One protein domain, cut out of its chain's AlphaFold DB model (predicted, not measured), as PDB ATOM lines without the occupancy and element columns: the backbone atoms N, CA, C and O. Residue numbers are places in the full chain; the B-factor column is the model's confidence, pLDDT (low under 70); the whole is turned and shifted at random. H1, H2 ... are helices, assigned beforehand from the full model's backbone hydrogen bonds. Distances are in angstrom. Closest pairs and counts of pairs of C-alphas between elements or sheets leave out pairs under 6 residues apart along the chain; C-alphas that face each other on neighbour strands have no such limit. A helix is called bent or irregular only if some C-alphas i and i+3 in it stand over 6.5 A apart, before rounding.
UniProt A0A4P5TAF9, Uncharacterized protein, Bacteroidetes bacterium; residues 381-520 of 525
ATOM      1  N   TYR A 381       7.697  39.888  22.259       96.25
ATOM      2  CA  TYR A 381       7.818  39.153  21.000       96.25
ATOM      3  C   TYR A 381       8.419  40.007  19.885       96.25
ATOM      4  O   TYR A 381       9.239  39.514  19.114       96.25
ATOM      5  N   PHE A 382       8.043  41.289  19.833       95.12
ATOM      6  CA  PHE A 382       8.474  42.238  18.801       95.12
ATOM      7  C   PHE A 382       9.722  43.055  19.157       95.12
ATOM      8  O   PHE A 382      10.137  43.899  18.362       95.12
ATOM      9  N   LYS A 383      10.347  42.803  20.314       92.12
ATOM     10  CA  LYS A 383      11.552  43.529  20.729       92.12
ATOM     11  C   LYS A 383      12.690  43.281  19.723       92.12
ATOM     12  O   LYS A 383      12.970  42.119  19.422       92.12
ATOM     13  N   PRO A 384      13.335  44.335  19.186       84.94
ATOM     14  CA  PRO A 384      14.360  44.189  18.150       84.94
ATOM     15  C   PRO A 384      15.668  43.595  18.688       84.94
ATOM     16  O   PRO A 384      16.325  42.839  17.980       84.94
ATOM     17  N   GLU A 385      16.008  43.888  19.946       78.44
ATOM     18  CA  GLU A 385      17.248  43.454  20.597       78.44
ATOM     19  C   GLU A 385      16.945  42.718  21.914       78.44
ATOM     20  O   GLU A 385      17.177  43.250  23.004       78.44
ATOM     21  N   PRO A 386      16.383  41.496  21.868       78.81
ATOM     22  CA  PRO A 386      16.153  40.744  23.089       78.81
ATOM     23  C   PRO A 386      17.482  40.399  23.760       78.81
ATOM     24  O   PRO A 386      18.363  39.763  23.178       78.81
ATOM     25  N   LYS A 387      17.609  40.794  25.027       79.38
ATOM     26  CA  LYS A 387      18.804  40.556  25.840       79.38
ATOM     27  C   LYS A 387      19.224  39.083  25.792       79.38
ATOM     28  O   LYS A 387      18.470  38.206  26.211       79.38
ATOM     29  N   GLY A 388      20.450  38.832  25.332       81.62
ATOM     30  CA  GLY A 388      21.061  37.500  25.322       81.62
ATOM     31  C   GLY A 388      20.660  36.595  24.154       81.62
ATOM     32  O   GLY A 388      21.031  35.423  24.171       81.62
ATOM     33  N   LEU A 389      19.946  37.109  23.147       88.69
ATOM     34  CA  LEU A 389      19.623  36.371  21.926       88.69
ATOM     35  C   LEU A 389      20.281  37.008  20.691       88.69
ATOM     36  O   LEU A 389      20.356  38.231  20.603       88.69
ATOM     37  N   PRO A 390      20.730  36.196  19.715       87.81
ATOM     38  CA  PRO A 390      21.336  36.710  18.486       87.81
ATOM     39  C   PRO A 390      20.316  37.244  17.467       87.81
ATOM     40  O   PRO A 390      20.709  37.937  16.535       87.81
ATOM     41  N   TYR A 391      19.027  36.923  17.629       91.31
ATOM     42  CA  TYR A 391      17.935  37.354  16.752       91.31
ATOM     43  C   TYR A 391      16.689  37.682  17.581       91.31
ATOM     44  O   TYR A 391      16.502  37.103  18.658       91.31
ATOM     45  N   PRO A 392      15.799  38.558  17.085       92.38
ATOM     46  CA  PRO A 392      14.525  38.815  17.732       92.38
ATOM     47  C   PRO A 392      13.614  37.579  17.734       92.38
ATOM     48  O   PRO A 392      13.646  36.748  16.820       92.38
ATOM     49  N   LEU A 393      12.750  37.468  18.749       94.94
ATOM     50  CA  LEU A 393      11.878  36.299  18.932       94.94
ATOM     51  C   LEU A 393      10.965  36.051  17.727       94.94
ATOM     52  O   LEU A 393      10.794  34.898  17.330       94.94
ATOM     53  N   TYR A 394      10.451  37.118  17.110       94.19
ATOM     54  CA  TYR A 394       9.607  37.041  15.916       94.19
ATOM     55  C   TYR A 394      10.322  36.546  14.650       94.19
ATOM     56  O   TYR A 394       9.664  36.287  13.647       94.19
ATOM     57  N   GLN A 395      11.650  36.391  14.672       92.81
ATOM     58  CA  GLN A 395      12.402  35.709  13.613       92.81
ATOM     59  C   GLN A 395      12.699  34.250  13.973       92.81
ATOM     60  O   GLN A 395      12.732  33.387  13.094       92.81
ATOM     61  N   ILE A 396      12.896  33.951  15.260       94.38
ATOM     62  CA  ILE A 396      13.229  32.604  15.739       94.38
ATOM     63  C   ILE A 396      11.981  31.712  15.711       94.38
ATOM     64  O   ILE A 396      11.991  30.666  15.062       94.38
ATOM     65  N   ILE A 397      10.901  32.137  16.373       96.44
ATOM     66  CA  ILE A 397       9.660  31.372  16.538       96.44
ATOM     67  C   ILE A 397       8.514  32.108  15.848       96.44
ATOM     68  O   ILE A 397       8.146  33.216  16.237       96.44
ATOM     69  N   THR A 398       7.931  31.481  14.833       96.50
ATOM     70  CA  THR A 398       6.939  32.113  13.941       96.50
ATOM     71  C   THR A 398       5.693  31.260  13.723       96.50
ATOM     72  O   THR A 398       4.729  31.712  13.112       96.50
ATOM     73  N   SER A 399       5.692  30.024  14.216       97.31
ATOM     74  CA  SER A 399       4.511  29.173  14.258       97.31
ATOM     75  C   SER A 399       3.548  29.628  15.356       97.31
ATOM     76  O   SER A 399       3.960  30.023  16.448       97.31
ATOM     77  N   SER A 400       2.241  29.536  15.107       98.06
ATOM     78  CA  SER A 400       1.228  29.975  16.081       98.06
ATOM     79  C   SER A 400       1.226  29.123  17.353       98.06
ATOM     80  O   SER A 400       0.983  29.643  18.442       98.06
ATOM     81  N   TYR A 401       1.586  27.839  17.253       98.50
ATOM     82  CA  TYR A 401       1.838  26.989  18.418       98.50
ATOM     83  C   TYR A 401       3.046  27.471  19.229       98.50
ATOM     84  O   TYR A 401       2.948  27.613  20.446       98.50
ATOM     85  N   GLY A 402       4.175  27.750  18.569       98.44
ATOM     86  CA  GLY A 402       5.377  28.239  19.238       98.44
ATOM     87  C   GLY A 402       5.135  29.570  19.947       98.44
ATOM     88  O   GLY A 402       5.462  29.710  21.124       98.44
ATOM     89  N   VAL A 403       4.477  30.511  19.271       98.62
ATOM     90  CA  VAL A 403       4.129  31.822  19.832       98.62
ATOM     91  C   VAL A 403       3.193  31.699  21.041       98.62
ATOM     92  O   VAL A 403       3.389  32.410  22.027       98.62
ATOM     93  N   ALA A 404       2.245  30.755  21.037       98.69
ATOM     94  CA  ALA A 404       1.425  30.472  22.217       98.69
ATOM     95  C   ALA A 404       2.254  29.986  23.414       98.69
ATOM     96  O   ALA A 404       2.018  30.424  24.538       98.69
ATOM     97  N   LEU A 405       3.262  29.138  23.189       98.56
ATOM     98  CA  LEU A 405       4.165  28.692  24.256       98.56
ATOM     99  C   LEU A 405       5.063  29.821  24.788       98.56
ATOM    100  O   LEU A 405       5.441  29.793  25.963       98.56
ATOM    101  N   LEU A 406       5.434  30.788  23.942       98.31
ATOM    102  CA  LEU A 406       6.174  31.973  24.377       98.31
ATOM    103  C   LEU A 406       5.292  32.899  25.218       98.31
ATOM    104  O   LEU A 406       5.727  33.331  26.280       98.31
ATOM    105  N   LEU A 407       4.052  33.157  24.788       98.31
ATOM    106  CA  LEU A 407       3.103  33.961  25.560       98.31
ATOM    107  C   LEU A 407       2.779  33.299  26.910       98.31
ATOM    108  O   LEU A 407       2.782  33.980  27.929       98.31
ATOM    109  N   ASP A 408       2.574  31.981  26.940       97.88
ATOM    110  CA  ASP A 408       2.353  31.206  28.171       97.88
ATOM    111  C   ASP A 408       3.506  31.375  29.173       97.88
ATOM    112  O   ASP A 408       3.279  31.620  30.359       97.88
ATOM    113  N   MET A 409       4.752  31.322  28.691       96.25
ATOM    114  CA  MET A 409       5.916  31.635  29.518       96.25
ATOM    115  C   MET A 409       5.938  33.109  29.925       96.25
ATOM    116  O   MET A 409       6.206  33.401  31.084       96.25
ATOM    117  N   HIS A 410       5.612  34.036  29.023       95.62
ATOM    118  CA  HIS A 410       5.602  35.468  29.324       95.62
ATOM    119  C   HIS A 410       4.607  35.853  30.422       95.62
ATOM    120  O   HIS A 410       4.843  36.787  31.187       95.62
ATOM    121  N   VAL A 411       3.484  35.142  30.502       94.19
ATOM    122  CA  VAL A 411       2.498  35.343  31.567       94.19
ATOM    123  C   VAL A 411       3.021  34.836  32.917       94.19
ATOM    124  O   VAL A 411       2.777  35.473  33.933       94.19
ATOM    125  N   ASN A 412       3.798  33.748  32.939       93.00
ATOM    126  CA  ASN A 412       4.230  33.100  34.188       93.00
ATOM    127  C   ASN A 412       5.609  33.534  34.701       93.00
ATOM    128  O   ASN A 412       5.845  33.559  35.910       93.00
ATOM    129  N   ARG A 413       6.556  33.733  33.786       93.31
ATOM    130  CA  ARG A 413       7.988  33.965  34.018       93.31
ATOM    131  C   ARG A 413       8.553  34.800  32.855       93.31
ATOM    132  O   ARG A 413       9.313  34.279  32.030       93.31
ATOM    133  N   PRO A 414       8.174  36.081  32.737       92.12
ATOM    134  CA  PRO A 414       8.517  36.914  31.583       92.12
ATOM    135  C   PRO A 414      10.025  36.993  31.318       92.12
ATOM    136  O   PRO A 414      10.452  36.816  30.175       92.12
ATOM    137  N   GLY A 415      10.845  37.114  32.367       92.44
ATOM    138  CA  GLY A 415      12.305  37.172  32.246       92.44
ATOM    139  C   GLY A 415      12.982  35.881  31.759       92.44
ATOM    140  O   GLY A 415      14.184  35.885  31.494       92.44
ATOM    141  N   TRP A 416      12.258  34.761  31.644       94.81
ATOM    142  CA  TRP A 416      12.843  33.450  31.328       94.81
ATOM    143  C   TRP A 416      12.754  33.061  29.855       94.81
ATOM    144  O   TRP A 416      13.403  32.095  29.446       94.81
ATOM    145  N   ILE A 417      12.013  33.815  29.041       95.19
ATOM    146  CA  ILE A 417      11.856  33.524  27.610       95.19
ATOM    147  C   ILE A 417      13.211  33.526  26.906       95.19
ATOM    148  O   ILE A 417      13.594  32.519  26.309       95.19
ATOM    149  N   ASN A 418      13.954  34.632  27.005       94.69
ATOM    150  CA  ASN A 418      15.215  34.786  26.283       94.69
ATOM    151  C   ASN A 418      16.264  33.756  26.727       94.69
ATOM    152  O   ASN A 418      16.823  33.093  25.851       94.69
ATOM    153  N   PRO A 419      16.499  33.518  28.035       95.06
ATOM    154  CA  PRO A 419      17.394  32.447  28.467       95.06
ATOM    155  C   PRO A 419      16.988  31.057  27.965       95.06
ATOM    156  O   PRO A 419      17.839  30.314  27.475       95.06
ATOM    157  N   CYS A 420      15.701  30.698  28.038       96.31
ATOM    158  CA  CYS A 420      15.234  29.385  27.585       96.31
ATOM    159  C   CYS A 420      15.410  29.207  26.073       96.31
ATOM    160  O   CYS A 420      15.823  28.136  25.628       96.31
ATOM    161  N   ILE A 421      15.124  30.244  25.282       96.12
ATOM    162  CA  ILE A 421      15.328  30.215  23.830       96.12
ATOM    163  C   ILE A 421      16.819  30.192  23.485       96.12
ATOM    164  O   ILE A 421      17.217  29.424  22.615       96.12
ATOM    165  N   GLY A 422      17.658  30.943  24.200       94.44
ATOM    166  CA  GLY A 422      19.105  30.942  23.993       94.44
ATOM    167  C   GLY A 422      19.713  29.561  24.235       94.44
ATOM    168  O   GLY A 422      20.479  29.067  23.408       94.44
ATOM    169  N   LEU A 423      19.299  28.887  25.312       95.12
ATOM    170  CA  LEU A 423      19.674  27.497  25.579       95.12
ATOM    171  C   LEU A 423      19.129  26.541  24.510       95.12
ATOM    172  O   LEU A 423      19.849  25.654  24.061       95.12
ATOM    173  N   ALA A 424      17.890  26.737  24.050       95.88
ATOM    174  CA  ALA A 424      17.306  25.902  23.003       95.88
ATOM    175  C   ALA A 424      18.048  26.038  21.666       95.88
ATOM    176  O   ALA A 424      18.198  25.043  20.957       95.88
ATOM    177  N   MET A 425      18.532  27.237  21.333       93.44
ATOM    178  CA  MET A 425      19.392  27.480  20.173       93.44
ATOM    179  C   MET A 425      20.788  26.878  20.360       93.44
ATOM    180  O   MET A 425      21.315  26.279  19.426       93.44
ATOM    181  N   ALA A 426      21.371  26.969  21.559       92.88
ATOM    182  CA  ALA A 426      22.670  26.368  21.867       92.88
ATOM    183  C   ALA A 426      22.646  24.830  21.764       92.88
ATOM    184  O   ALA A 426      23.538  24.247  21.146       92.88
ATOM    185  N   ASP A 427      21.583  24.182  22.258       93.50
ATOM    186  CA  ASP A 427      21.320  22.739  22.093       93.50
ATOM    187  C   ASP A 427      21.205  22.320  20.614       93.50
ATOM    188  O   ASP A 427      21.305  21.145  20.266       93.50
ATOM    189  N   ASN A 428      20.988  23.296  19.736       89.56
ATOM    190  CA  ASN A 428      20.712  23.139  18.321       89.56
ATOM    191  C   ASN A 428      21.711  23.940  17.470       89.56
ATOM    192  O   ASN A 428      21.330  24.447  16.423       89.56
ATOM    193  N   ALA A 429      22.985  24.043  17.879       77.88
ATOM    194  CA  ALA A 429      23.997  24.939  17.292       77.88
ATOM    195  C   ALA A 429      24.138  24.911  15.749       77.88
ATOM    196  O   ALA A 429      24.558  25.898  15.150       77.88
ATOM    197  N   ASN A 430      23.740  23.819  15.083       76.75
ATOM    198  CA  ASN A 430      23.663  23.734  13.615       76.75
ATOM    199  C   ASN A 430      22.584  24.648  12.992       76.75
ATOM    200  O   ASN A 430      22.556  24.842  11.779       76.75
ATOM    201  N   TYR A 431      21.707  25.213  13.815       75.06
ATOM    202  CA  TYR A 431      20.621  26.123  13.479       75.06
ATOM    203  C   TYR A 431      20.899  27.480  14.128       75.06
ATOM    204  O   TYR A 431      20.105  27.983  14.908       75.06
ATOM    205  N   ALA A 432      22.069  28.066  13.866       71.12
ATOM    206  CA  ALA A 432      22.457  29.328  14.497       71.12
ATOM    207  C   ALA A 432      21.730  30.557  13.917       71.12
ATOM    208  O   ALA A 432      21.566  31.534  14.637       71.12
ATOM    209  N   SER A 433      21.290  30.522  12.649       87.06
ATOM    210  CA  SER A 433      20.569  31.626  11.984       87.06
ATOM    211  C   SER A 433      19.186  31.186  11.484       87.06
ATOM    212  O   SER A 433      19.126  30.206  10.733       87.06
ATOM    213  N   PRO A 434      18.099  31.909  11.831       89.31
ATOM    214  CA  PRO A 434      16.736  31.607  11.403       89.31
ATOM    215  C   PRO A 434      16.402  32.024   9.964       89.31
ATOM    216  O   PRO A 434      15.323  31.668   9.471       89.31
ATOM    217  N   ASP A 435      17.307  32.723   9.271       85.19
ATOM    218  CA  ASP A 435      17.069  33.284   7.933       85.19
ATOM    219  C   ASP A 435      16.668  32.217   6.918       85.19
ATOM    220  O   ASP A 435      15.913  32.490   5.980       85.19
ATOM    221  N   HIS A 436      17.158  30.985   7.098       83.94
ATOM    222  CA  HIS A 436      16.909  29.879   6.179       83.94
ATOM    223  C   HIS A 436      16.052  28.738   6.723       83.94
ATOM    224  O   HIS A 436      15.843  27.758   6.006       83.94
ATOM    225  N   TRP A 437      15.524  28.864   7.937       90.69
ATOM    226  CA  TRP A 437      14.723  27.806   8.548       90.69
ATOM    227  C   TRP A 437      13.420  27.566   7.793       90.69
ATOM    228  O   TRP A 437      12.767  28.500   7.316       90.69
ATOM    229  N   GLY A 438      13.033  26.298   7.729       91.06
ATOM    230  CA  GLY A 438      11.671  25.854   7.500       91.06
ATOM    231  C   GLY A 438      11.038  25.353   8.800       91.06
ATOM    232  O   GLY A 438      11.526  25.577   9.910       91.06
ATOM    233  N   THR A 439       9.916  24.655   8.655       93.69
ATOM    234  CA  THR A 439       9.145  24.097   9.777       93.69
ATOM    235  C   THR A 439       9.945  23.100  10.620       93.69
ATOM    236  O   THR A 439       9.740  23.020  11.829       93.69
ATOM    237  N   GLN A 440      10.859  22.335  10.018       94.38
ATOM    238  CA  GLN A 440      11.611  21.302  10.739       94.38
ATOM    239  C   GLN A 440      12.652  21.900  11.690       94.38
ATOM    240  O   GLN A 440      12.829  21.398  12.799       94.38
ATOM    241  N   GLU A 441      13.321  22.971  11.275       94.75
ATOM    242  CA  GLU A 441      14.324  23.661  12.080       94.75
ATOM    243  C   GLU A 441      13.679  24.346  13.286       94.75
ATOM    244  O   GLU A 441      14.096  24.104  14.418       94.75
ATOM    245  N   GLU A 442      12.596  25.104  13.073       95.56
ATOM    246  CA  GLU A 442      11.842  25.708  14.179       95.56
ATOM    247  C   GLU A 442      11.285  24.633  15.131       95.56
ATOM    248  O   GLU A 442      11.340  24.797  16.350       95.56
ATOM    249  N   ALA A 443      10.809  23.495  14.607       95.75
ATOM    250  CA  ALA A 443      10.310  22.403  15.439       95.75
ATOM    251  C   ALA A 443      11.379  21.849  16.396       95.75
ATOM    252  O   ALA A 443      11.058  21.616  17.561       95.75
ATOM    253  N   LYS A 444      12.636  21.710  15.952       96.25
ATOM    254  CA  LYS A 444      13.749  21.265  16.813       96.25
ATOM    255  C   LYS A 444      14.069  22.267  17.920       96.25
ATOM    256  O   LYS A 444      14.319  21.863  19.057       96.25
ATOM    257  N   ILE A 445      14.020  23.563  17.608       96.81
ATOM    258  CA  ILE A 445      14.167  24.618  18.619       96.81
ATOM    259  C   ILE A 445      13.028  24.532  19.637       96.81
ATOM    260  O   ILE A 445      13.289  24.551  20.837       96.81
ATOM    261  N   LEU A 446      11.784  24.371  19.180       97.25
ATOM    262  CA  LEU A 446      10.620  24.241  20.059       97.25
ATOM    263  C   LEU A 446      10.687  22.997  20.952       97.25
ATOM    264  O   LEU A 446      10.345  23.088  22.128       97.25
ATOM    265  N   ASP A 447      11.149  21.859  20.436       97.50
ATOM    266  CA  ASP A 447      11.283  20.630  21.226       97.50
ATOM    267  C   ASP A 447      12.344  20.792  22.335       97.50
ATOM    268  O   ASP A 447      12.110  20.404  23.485       97.50
ATOM    269  N   SER A 448      13.480  21.440  22.040       97.88
ATOM    270  CA  SER A 448      14.465  21.801  23.072       97.88
ATOM    271  C   SER A 448      13.909  22.830  24.054       97.88
ATOM    272  O   SER A 448      14.045  22.643  25.261       97.88
ATOM    273  N   TYR A 449      13.222  23.865  23.568       97.94
ATOM    274  CA  TYR A 449      12.583  24.876  24.409       97.94
ATOM    275  C   TYR A 449      11.578  24.257  25.386       97.94
ATOM    276  O   TYR A 449      11.615  24.594  26.563       97.94
ATOM    277  N   LEU A 450      10.732  23.317  24.946       98.00
ATOM    278  CA  LEU A 450       9.767  22.607  25.799       98.00
ATOM    279  C   LEU A 450      10.446  21.816  26.928       98.00
ATOM    280  O   LEU A 450       9.979  21.829  28.066       98.00
ATOM    281  N   ARG A 451      11.570  21.163  26.631       97.81
ATOM    282  CA  ARG A 451      12.354  20.422  27.627       97.81
ATOM    283  C   ARG A 451      13.064  21.361  28.607       97.81
ATOM    284  O   ARG A 451      13.069  21.088  29.803       97.81
ATOM    285  N   ILE A 452      13.623  22.467  28.113       97.75
ATOM    286  CA  ILE A 452      14.336  23.472  28.917       97.75
ATOM    287  C   ILE A 452      13.366  24.236  29.818       97.75
ATOM    288  O   ILE A 452      13.587  24.312  31.022       97.75
ATOM    289  N   ARG A 453      12.258  24.755  29.278       96.12
ATOM    290  CA  ARG A 453      11.277  25.537  30.049       96.12
ATOM    291  C   ARG A 453      10.708  24.783  31.249       96.12
ATOM    292  O   ARG A 453      10.305  25.412  32.221       96.12
ATOM    293  N   ALA A 454      10.642  23.454  31.165       96.75
ATOM    294  CA  ALA A 454      10.086  22.610  32.213       96.75
ATOM    295  C   ALA A 454      10.998  22.498  33.442       96.75
ATOM    296  O   ALA A 454      10.523  22.184  34.530       96.75
ATOM    297  N   THR A 455      12.297  22.752  33.275       96.88
ATOM    298  CA  THR A 455      13.310  22.583  34.326       96.88
ATOM    299  C   THR A 455      14.133  23.841  34.585       96.88
ATOM    300  O   THR A 455      14.888  23.871  35.556       96.88
ATOM    301  N   TYR A 456      13.994  24.873  33.749       96.88
ATOM    302  CA  TYR A 456      14.763  26.105  33.861       96.88
ATOM    303  C   TYR A 456      14.535  26.789  35.212       96.88
ATOM    304  O   TYR A 456      13.410  26.921  35.692       96.88
ATOM    305  N   THR A 457      15.634  27.244  35.804       94.50
ATOM    306  CA  THR A 457      15.676  28.064  37.010       94.50
ATOM    307  C   THR A 457      16.850  29.031  36.885       94.50
ATOM    308  O   THR A 457      17.900  28.683  36.343       94.50
ATOM    309  N   ASP A 458      16.678  30.241  37.405       91.25
ATOM    310  CA  ASP A 458      17.736  31.244  37.553       91.25
ATOM    311  C   ASP A 458      18.496  31.108  38.891       91.25
ATOM    312  O   ASP A 458      19.295  31.973  39.257       91.25
ATOM    313  N   GLY A 459      18.222  30.038  39.646       91.75
ATOM    314  CA  GLY A 459      18.761  29.780  40.980       91.75
ATOM    315  C   GLY A 459      18.047  30.529  42.109       91.75
ATOM    316  O   GLY A 459      18.324  30.248  43.274       91.75
ATOM    317  N   ARG A 460      17.128  31.453  41.798       90.12
ATOM    318  CA  ARG A 460      16.346  32.218  42.787       90.12
ATOM    319  C   ARG A 460      14.926  31.688  42.900       90.12
ATOM    320  O   ARG A 460      14.403  31.579  44.006       90.12
ATOM    321  N   ASN A 461      14.323  31.344  41.766       90.19
ATOM    322  CA  ASN A 461      12.947  30.871  41.695       90.19
ATOM    323  C   ASN A 461      12.877  29.411  41.213       90.19
ATOM    324  O   ASN A 461      13.658  29.007  40.343       90.19
ATOM    325  N   PRO A 462      11.935  28.602  41.737       92.44
ATOM    326  CA  PRO A 462      11.714  27.249  41.238       92.44
ATOM    327  C   PRO A 462      11.182  27.280  39.795       92.44
ATOM    328  O   PRO A 462      10.552  28.276  39.411       92.44
ATOM    329  N   PRO A 463      11.370  26.189  39.023       93.62
ATOM    330  CA  PRO A 463      10.851  26.077  37.665       93.62
ATOM    331  C   PRO A 463       9.367  26.421  37.546       93.62
ATOM    332  O   PRO A 463       8.601  26.353  38.514       93.62
ATOM    333  N   MET A 464       8.957  26.784  36.332       92.62
ATOM    334  CA  MET A 464       7.575  27.139  36.033       92.62
ATOM    335  C   MET A 464       6.633  26.000  36.441       92.62
ATOM    336  O   MET A 464       6.787  24.851  36.020       92.62
ATOM    337  N   THR A 465       5.640  26.329  37.267       91.62
ATOM    338  CA  THR A 465       4.677  25.355  37.780       91.62
ATOM    339  C   THR A 465       3.903  24.710  36.634       91.62
ATOM    340  O   THR A 465       3.364  25.401  35.772       91.62
ATOM    341  N   SER A 466       3.849  23.376  36.636       95.19
ATOM    342  CA  SER A 466       3.093  22.574  35.663       95.19
ATOM    343  C   SER A 466       3.412  22.891  34.195       95.19
ATOM    344  O   SER A 466       2.538  22.847  33.328       95.19
ATOM    345  N   ALA A 467       4.667  23.243  33.892       95.62
ATOM    346  CA  ALA A 467       5.081  23.659  32.551       95.62
ATOM    347  C   ALA A 467       4.718  22.638  31.453       95.62
ATOM    348  O   ALA A 467       4.292  23.032  30.365       95.62
ATOM    349  N   ASN A 468       4.848  21.338  31.741       96.94
ATOM    350  CA  ASN A 468       4.519  20.269  30.795       96.94
ATOM    351  C   ASN A 468       3.009  20.142  30.584       96.94
ATOM    352  O   ASN A 468       2.553  20.068  29.444       96.94
ATOM    353  N   GLU A 469       2.216  20.154  31.655       97.25
ATOM    354  CA  GLU A 469       0.757  20.085  31.568       97.25
ATOM    355  C   GLU A 469       0.201  21.278  30.784       97.25
ATOM    356  O   GLU A 469      -0.635  21.101  29.898       97.25
ATOM    357  N   ARG A 470       0.727  22.479  31.039       96.44
ATOM    358  CA  ARG A 470       0.358  23.712  30.332       96.44
ATOM    359  C   ARG A 470       0.715  23.665  28.847       96.44
ATOM    360  O   ARG A 470      -0.098  24.039  28.000       96.44
ATOM    361  N   ALA A 471       1.903  23.157  28.512       97.00
ATOM    362  CA  ALA A 471       2.309  22.943  27.123       97.00
ATOM    363  C   ALA A 471       1.424  21.907  26.411       97.00
ATOM    364  O   ALA A 471       1.074  22.099  25.243       97.00
ATOM    365  N   ASN A 472       1.031  20.841  27.114       96.31
ATOM    366  CA  ASN A 472       0.131  19.814  26.594       96.31
ATOM    367  C   ASN A 472      -1.268  20.380  26.319       96.31
ATOM    368  O   ASN A 472      -1.827  20.098  25.262       96.31
ATOM    369  N   GLN A 473      -1.806  21.235  27.199       95.44
ATOM    370  CA  GLN A 473      -3.091  21.912  26.969       95.44
ATOM    371  C   GLN A 473      -3.073  22.777  25.701       95.44
ATOM    372  O   GLN A 473      -3.984  22.686  24.877       95.44
ATOM    373  N   ILE A 474      -2.002  23.546  25.478       96.81
ATOM    374  CA  ILE A 474      -1.812  24.299  24.224       96.81
ATOM    375  C   ILE A 474      -1.653  23.331  23.033       96.81
ATOM    376  O   ILE A 474      -2.148  23.592  21.934       96.81
ATOM    377  N   GLY A 475      -1.009  22.179  23.248       94.62
ATOM    378  CA  GLY A 475      -0.837  21.111  22.260       94.62
ATOM    379  C   GLY A 475      -2.149  20.534  21.721       94.62
ATOM    380  O   GLY A 475      -2.223  20.250  20.525       94.62
ATOM    381  N   LEU A 476      -3.200  20.455  22.544       93.50
ATOM    382  CA  LEU A 476      -4.530  20.004  22.111       93.50
ATOM    383  C   LEU A 476      -5.135  20.932  21.050       93.50
ATOM    384  O   LEU A 476      -5.810  20.480  20.129       93.50
ATOM    385  N   ALA A 477      -4.889  22.240  21.134       89.81
ATOM    386  CA  ALA A 477      -5.368  23.182  20.124       89.81
ATOM    387  C   ALA A 477      -4.660  22.993  18.777       89.81
ATOM    388  O   ALA A 477      -5.281  23.143  17.728       89.81
ATOM    389  N   LYS A 478      -3.380  22.610  18.809       93.12
ATOM    390  CA  LYS A 478      -2.639  22.200  17.613       93.12
ATOM    391  C   LYS A 478      -3.218  20.912  17.018       93.12
ATOM    392  O   LYS A 478      -3.422  20.841  15.813       93.12
ATOM    393  N   GLU A 479      -3.521  19.912  17.841       89.12
ATOM    394  CA  GLU A 479      -4.138  18.653  17.383       89.12
ATOM    395  C   GLU A 479      -5.527  18.864  16.769       89.12
ATOM    396  O   GLU A 479      -5.867  18.222  15.779       89.12
ATOM    397  N   ASN A 480      -6.285  19.830  17.288       90.19
ATOM    398  CA  ASN A 480      -7.594  20.222  16.763       90.19
ATOM    399  C   ASN A 480      -7.525  21.216  15.583       90.19
ATOM    400  O   ASN A 480      -8.559  21.732  15.162       90.19
ATOM    401  N   GLY A 481      -6.331  21.526  15.062       91.69
ATOM    402  CA  GLY A 481      -6.145  22.416  13.909       91.69
ATOM    403  C   GLY A 481      -6.403  23.905  14.174       91.69
ATOM    404  O   GLY A 481      -6.521  24.678  13.228       91.69
ATOM    405  N   LEU A 482      -6.494  24.325  15.441       93.06
ATOM    406  CA  LEU A 482      -6.663  25.734  15.830       93.06
ATOM    407  C   LEU A 482      -5.331  26.495  15.864       93.06
ATOM    408  O   LEU A 482      -5.307  27.705  15.651       93.06
ATOM    409  N   LEU A 483      -4.234  25.788  16.145       96.69
ATOM    410  CA  LEU A 483      -2.859  26.290  16.090       96.69
ATOM    411  C   LEU A 483      -2.020  25.394  15.168       96.69
ATOM    412  O   LEU A 483      -2.339  24.225  14.970       96.69
ATOM    413  N   SER A 484      -0.921  25.919  14.631       96.56
ATOM    414  CA  SER A 484      -0.029  25.181  13.731       96.56
ATOM    415  C   SER A 484       1.419  25.250  14.210       96.56
ATOM    416  O   SER A 484       1.835  26.231  14.827       96.56
ATOM    417  N   ARG A 485       2.184  24.180  13.944       95.81
ATOM    418  CA  ARG A 485       3.654  24.154  14.085       95.81
ATOM    419  C   ARG A 485       4.365  24.659  12.828       95.81
ATOM    420  O   ARG A 485       5.588  24.725  12.825       95.81
ATOM    421  N   GLU A 486       3.627  24.954  11.762       95.38
ATOM    422  CA  GLU A 486       4.196  25.446  10.512       95.38
ATOM    423  C   GLU A 486       4.856  26.811  10.717       95.38
ATOM    424  O   GLU A 486       4.280  27.716  11.322       95.38
ATOM    425  N   ARG A 487       6.089  26.951  10.224       93.88
ATOM    426  CA  ARG A 487       6.831  28.211  10.284       93.88
ATOM    427  C   ARG A 487       6.069  29.295   9.515       93.88
ATOM    428  O   ARG A 487       5.648  29.063   8.389       93.88
ATOM    429  N   GLY A 488       5.923  30.473  10.113       92.56
ATOM    430  CA  GLY A 488       5.185  31.608   9.550       92.56
ATOM    431  C   GLY A 488       3.680  31.588   9.816       92.56
ATOM    432  O   GLY A 488       3.007  32.566   9.516       92.56
ATOM    433  N   SER A 489       3.136  30.530  10.428       94.81
ATOM    434  CA  SER A 489       1.687  30.401  10.615       94.81
ATOM    435  C   SER A 489       1.086  31.349  11.662       94.81
ATOM    436  O   SER A 489      -0.122  31.289  11.903       94.81
ATOM    437  N   PHE A 490       1.896  32.125  12.387       96.06
ATOM    438  CA  PHE A 490       1.405  33.149  13.301       96.06
ATOM    439  C   PHE A 490       1.119  34.449  12.551       96.06
ATOM    440  O   PHE A 490       1.978  35.003  11.871       96.06
ATOM    441  N   GLU A 491      -0.082  34.976  12.756       94.38
ATOM    442  CA  GLU A 491      -0.502  36.271  12.232       94.38
ATOM    443  C   GLU A 491      -0.850  37.160  13.421       94.38
ATOM    444  O   GLU A 491      -1.646  36.753  14.269       94.38
ATOM    445  N   TYR A 492      -0.289  38.365  13.506       95.06
ATOM    446  CA  TYR A 492      -0.585  39.288  14.607       95.06
ATOM    447  C   TYR A 492      -1.775  40.202  14.282       95.06
ATOM    448  O   TYR A 492      -2.628  40.429  15.146       95.06
ATOM    449  N   LEU A 493      -1.871  40.662  13.026       93.06
ATOM    450  CA  LEU A 493      -2.971  41.495  12.519       93.06
ATOM    451  C   LEU A 493      -3.637  40.878  11.283       93.06
ATOM    452  O   LEU A 493      -2.978  40.204  10.493       93.06
ATOM    453  N   THR A 494      -4.924  41.169  11.080       84.31
ATOM    454  CA  THR A 494      -5.747  40.668   9.961       84.31
ATOM    455  C   THR A 494      -5.198  41.071   8.584       84.31
ATOM    456  O   THR A 494      -5.263  40.285   7.646       84.31
ATOM    457  N   ASN A 495      -4.589  42.260   8.473       67.56
ATOM    458  CA  ASN A 495      -4.119  42.830   7.201       67.56
ATOM    459  C   ASN A 495      -2.590  42.897   7.079       67.56
ATOM    460  O   ASN A 495      -2.074  43.654   6.258       67.56
ATOM    461  N   GLN A 496      -1.835  42.091   7.834       61.38
ATOM    462  CA  GLN A 496      -0.373  41.994   7.660       61.38
ATOM    463  C   GLN A 496       0.057  41.512   6.248       61.38
ATOM    464  O   GLN A 496       1.250  41.450   5.964       61.38
ATOM    465  N   TRP A 497      -0.898  41.213   5.354       54.94
ATOM    466  CA  TRP A 497      -0.710  40.422   4.137       54.94
ATOM    467  C   TRP A 497      -1.228  41.055   2.832       54.94
ATOM    468  O   TRP A 497      -1.111  40.426   1.782       54.94
ATOM    469  N   GLU A 498      -1.767  42.282   2.831       41.59
ATOM    470  CA  GLU A 498      -2.280  42.911   1.589       41.59
ATOM    471  C   GLU A 498      -1.188  43.507   0.669       41.59
ATOM    472  O   GLU A 498      -1.485  44.175  -0.321       41.59
ATOM    473  N   GLY A 499       0.089  43.220   0.933       39.50
ATOM    474  CA  GLY A 499       1.200  43.507   0.028       39.50
ATOM    475  C   GLY A 499       1.916  42.222  -0.379       39.50
ATOM    476  O   GLY A 499       2.480  41.550   0.472       39.50
ATOM    477  N   PHE A 500       1.953  41.939  -1.683       36.78
ATOM    478  CA  PHE A 500       2.612  40.804  -2.358       36.78
ATOM    479  C   PHE A 500       1.796  39.512  -2.481       36.78
ATOM    480  O   PHE A 500       2.007  38.507  -1.807       36.78
ATOM    481  N   GLY A 501       0.942  39.495  -3.505       36.88
ATOM    482  CA  GLY A 501       0.504  38.252  -4.119       36.88
ATOM    483  C   GLY A 501       1.690  37.500  -4.723       36.88
ATOM    484  O   GLY A 501       2.134  37.858  -5.803       36.88
ATOM    485  N   MET A 502       2.171  36.464  -4.037       33.84
ATOM    486  CA  MET A 502       2.663  35.201  -4.605       33.84
ATOM    487  C   MET A 502       2.683  34.150  -3.486       33.84
ATOM    488  O   MET A 502       3.468  34.240  -2.545       33.84
ATOM    489  N   LYS A 503       1.823  33.128  -3.594       34.81
ATOM    490  CA  LYS A 503       1.919  31.911  -2.775       34.81
ATOM    491  C   LYS A 503       3.279  31.260  -3.056       34.81
ATOM    492  O   LYS A 503       3.472  30.727  -4.144       34.81
ATOM    493  N   GLY A 504       4.209  31.330  -2.103       39.56
ATOM    494  CA  GLY A 504       5.509  30.655  -2.202       39.56
ATOM    495  C   GLY A 504       6.701  31.365  -1.554       39.56
ATOM    496  O   GLY A 504       7.729  30.721  -1.372       39.56
ATOM    497  N   ASN A 505       6.593  32.643  -1.171       41.78
ATOM    498  CA  ASN A 505       7.692  33.358  -0.509       41.78
ATOM    499  C   ASN A 505       7.564  33.329   1.021       41.78
ATOM    500  O   ASN A 505       6.469  33.467   1.562       41.78
ATOM    501  N   ARG A 506       8.707  33.137   1.700       53.41
ATOM    502  CA  ARG A 506       8.846  33.101   3.166       53.41
ATOM    503  C   ARG A 506       8.069  34.239   3.826       53.41
ATOM    504  O   ARG A 506       8.303  35.407   3.533       53.41
ATOM    505  N   GLN A 507       7.187  33.868   4.744       61.25
ATOM    506  CA  GLN A 507       6.410  34.779   5.569       61.25
ATOM    507  C   GLN A 507       7.322  35.432   6.616       61.25
ATOM    508  O   GLN A 507       7.744  34.781   7.570       61.25
ATOM    509  N   ILE A 508       7.675  36.704   6.408       69.88
ATOM    510  CA  ILE A 508       8.465  37.490   7.365       69.88
ATOM    511  C   ILE A 508       7.491  38.193   8.306       69.88
ATOM    512  O   ILE A 508       6.776  39.108   7.898       69.88
ATOM    513  N   ILE A 509       7.471  37.772   9.569       83.00
ATOM    514  CA  ILE A 509       6.752  38.491  10.621       83.00
ATOM    515  C   ILE A 509       7.511  39.792  10.899       83.00
ATOM    516  O   ILE A 509       8.731  39.786  11.049       83.00
ATOM    517  N   THR A 510       6.793  40.911  10.951       86.00
ATOM    518  CA  THR A 510       7.354  42.233  11.261       86.00
ATOM    519  C   THR A 510       6.629  42.854  12.454       86.00
ATOM    520  O   THR A 510       5.470  42.504  12.712       86.00
ATOM    521  N   PRO A 511       7.291  43.758  13.201       90.19
ATOM    522  CA  PRO A 511       6.622  44.541  14.231       90.19
ATOM    523  C   PRO A 511       5.395  45.282  13.680       90.19
ATOM    524  O   PRO A 511       5.395  45.680  12.511       90.19
ATOM    525  N   PRO A 512       4.341  45.474  14.491       90.62
ATOM    526  CA  PRO A 512       3.134  46.142  14.024       90.62
ATOM    527  C   PRO A 512       3.396  47.616  13.659       90.62
ATOM    528  O   PRO A 512       4.322  48.230  14.198       90.62
ATOM    529  N   PRO A 513       2.579  48.213  12.772       87.31
ATOM    530  CA  PRO A 513       2.715  49.619  12.400       87.31
ATOM    531  C   PRO A 513       2.703  50.543  13.622       87.31
ATOM    532  O   PRO A 513       1.889  50.371  14.528       87.31
ATOM    533  N   GLY A 514       3.609  51.524  13.641       86.56
ATOM    534  CA  GLY A 514       3.724  52.479  14.748       86.56
ATOM    535  C   GLY A 514       4.286  51.891  16.045       86.56
ATOM    536  O   GLY A 514       4.255  52.570  17.065       86.56
ATOM    537  N   TYR A 515       4.798  50.655  16.034       90.69
ATOM    538  CA  TYR A 515       5.454  50.079  17.202       90.69
ATOM    539  C   TYR A 515       6.727  50.844  17.563       90.69
ATOM    540  O   TYR A 515       7.682  50.880  16.786       90.69
ATOM    541  N   ASN A 516       6.742  51.386  18.777       89.19
ATOM    542  CA  ASN A 516       7.932  51.878  19.443       89.19
ATOM    543  C   ASN A 516       8.223  50.977  20.661       89.19
ATOM    544  O   ASN A 516       7.353  50.842  21.525       89.19
ATOM    545  N   PRO A 517       9.404  50.335  20.752       87.19
ATOM    546  CA  PRO A 517       9.735  49.462  21.878       87.19
ATOM    547  C   PRO A 517       9.759  50.173  23.238       87.19
ATOM    548  O   PRO A 517       9.595  49.485  24.247       87.19
ATOM    549  N   ASP A 518       9.931  51.498  23.270       86.88
ATOM    550  CA  ASP A 518       9.972  52.294  24.506       86.88
ATOM    551  C   ASP A 518       8.585  52.469  25.146       86.88
ATOM    552  O   ASP A 518       8.477  52.606  26.362       86.88
ATOM    553  N   ASP A 519       7.511  52.384  24.352       85.62
ATOM    554  CA  ASP A 519       6.130  52.495  24.847       85.62
ATOM    555  C   ASP A 519       5.663  51.218  25.578       85.62
ATOM    556  O   ASP A 519       4.615  51.197  26.230       85.62
ATOM    557  N   TYR A 520       6.433  50.133  25.450       88.25
ATOM    558  CA  TYR A 520       6.110  48.799  25.951       88.25
ATOM    559  C   TYR A 520       7.291  48.241  26.745       88.25
ATOM    560  O   TYR A 520       8.027  47.403  26.216       88.25
TER     561      TYR A 520
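AT A GLANCE: This is residues 381 to 520 of the 525 residues of an uncharacterized protein of Bacteroidetes bacterium (UniProt A0A4P5TAF9). Three helices, H2, H4 and H5, run nearly in line as a loose triangle, and H3 crosses beside it at a steep tilt, packing on H2 and H4. Short H1 sits near H3, and a long tail, residues 480 to 520, has no named element; in it residues 498 to 505 stick out from the body. The printed part has 140 residues with five named helices, H1 to H5 in order along the chain, and no named strand; its class is all helix, though under half of the residues, 58 of the 140, are in named elements. It is compact, with a radius of gyration of the C-alphas of 15.1 A and spans of 48 by 37 by 30 A.

HOW THE PARTS SIT: H1, residues 393 to 396, is near H3, residues 414 to 426, with 5 pairs of C-alphas within 10 A. H2, residues 400 to 412, touches H3 with residues 406 to 410 alone, closest at the C-alphas of Met 409 and Ile 417, 6.5 A, at a steep tilt of 47 degrees, opposite ways. H3 touches H4, residues 439 to 453, with residues 420 to 425 alone; the closest C-alphas, of Ala 424 and Ser 448, are 5.0 A apart, and the tilt is steep, 57 degrees, opposite ways. H2 and H4 are close but not clearly touching, at a shallow tilt of 21 degrees, the same way; their closest C-alphas, of Gly 402 and Leu 446, are 6.6 A apart. H5, residues 467 to 479, touches H2, whose residues 401 to 405 alone take part; the C-alphas of Tyr 401 and Lys 478, the closest, are 6.6 A apart, and the tilt is shallow, 28 degrees, opposite ways. H4 and H5 form a hairpin and only just touch, with 3 pairs of C-alphas within 8 A, closest at Arg 453 and Ala 467, 6.9 A. H3 and H5 are apart. In H2 and H4 every O i to N i+4 pair is within hydrogen-bond range; in H3 7 of 9 are and in H5 8 of 9, while H1 is too short for such a pair.

IN THESE COORDINATES: H1 begins at C-alpha 393, (11.878, 36.299, 18.932), and is 5.1 A long from first to last C-alpha. H2 measures 18.6 A, H3 20.1 A, H4 20.4 A and H5 18.4 A. H3 is irregular: C-alphas 415 and 418 are 7.1 A apart. H4 begins at C-alpha 439, (9.145, 24.097, 9.777), and H5 ends at C-alpha 479, (-4.138, 18.653, 17.383).

THE WHOLE: The two C-alphas farthest apart, of Arg 460 and Gly 501, are 49.9 A from each other. The printed part has no cut. The links H3 to H4 and H4 to H5 are long, with 12 and 13 residues between; those from H1 to H2 and H2 to H3 are tight. The mean pLDDT of the printed part is 88.1, and residues 495 to 508 are under 70.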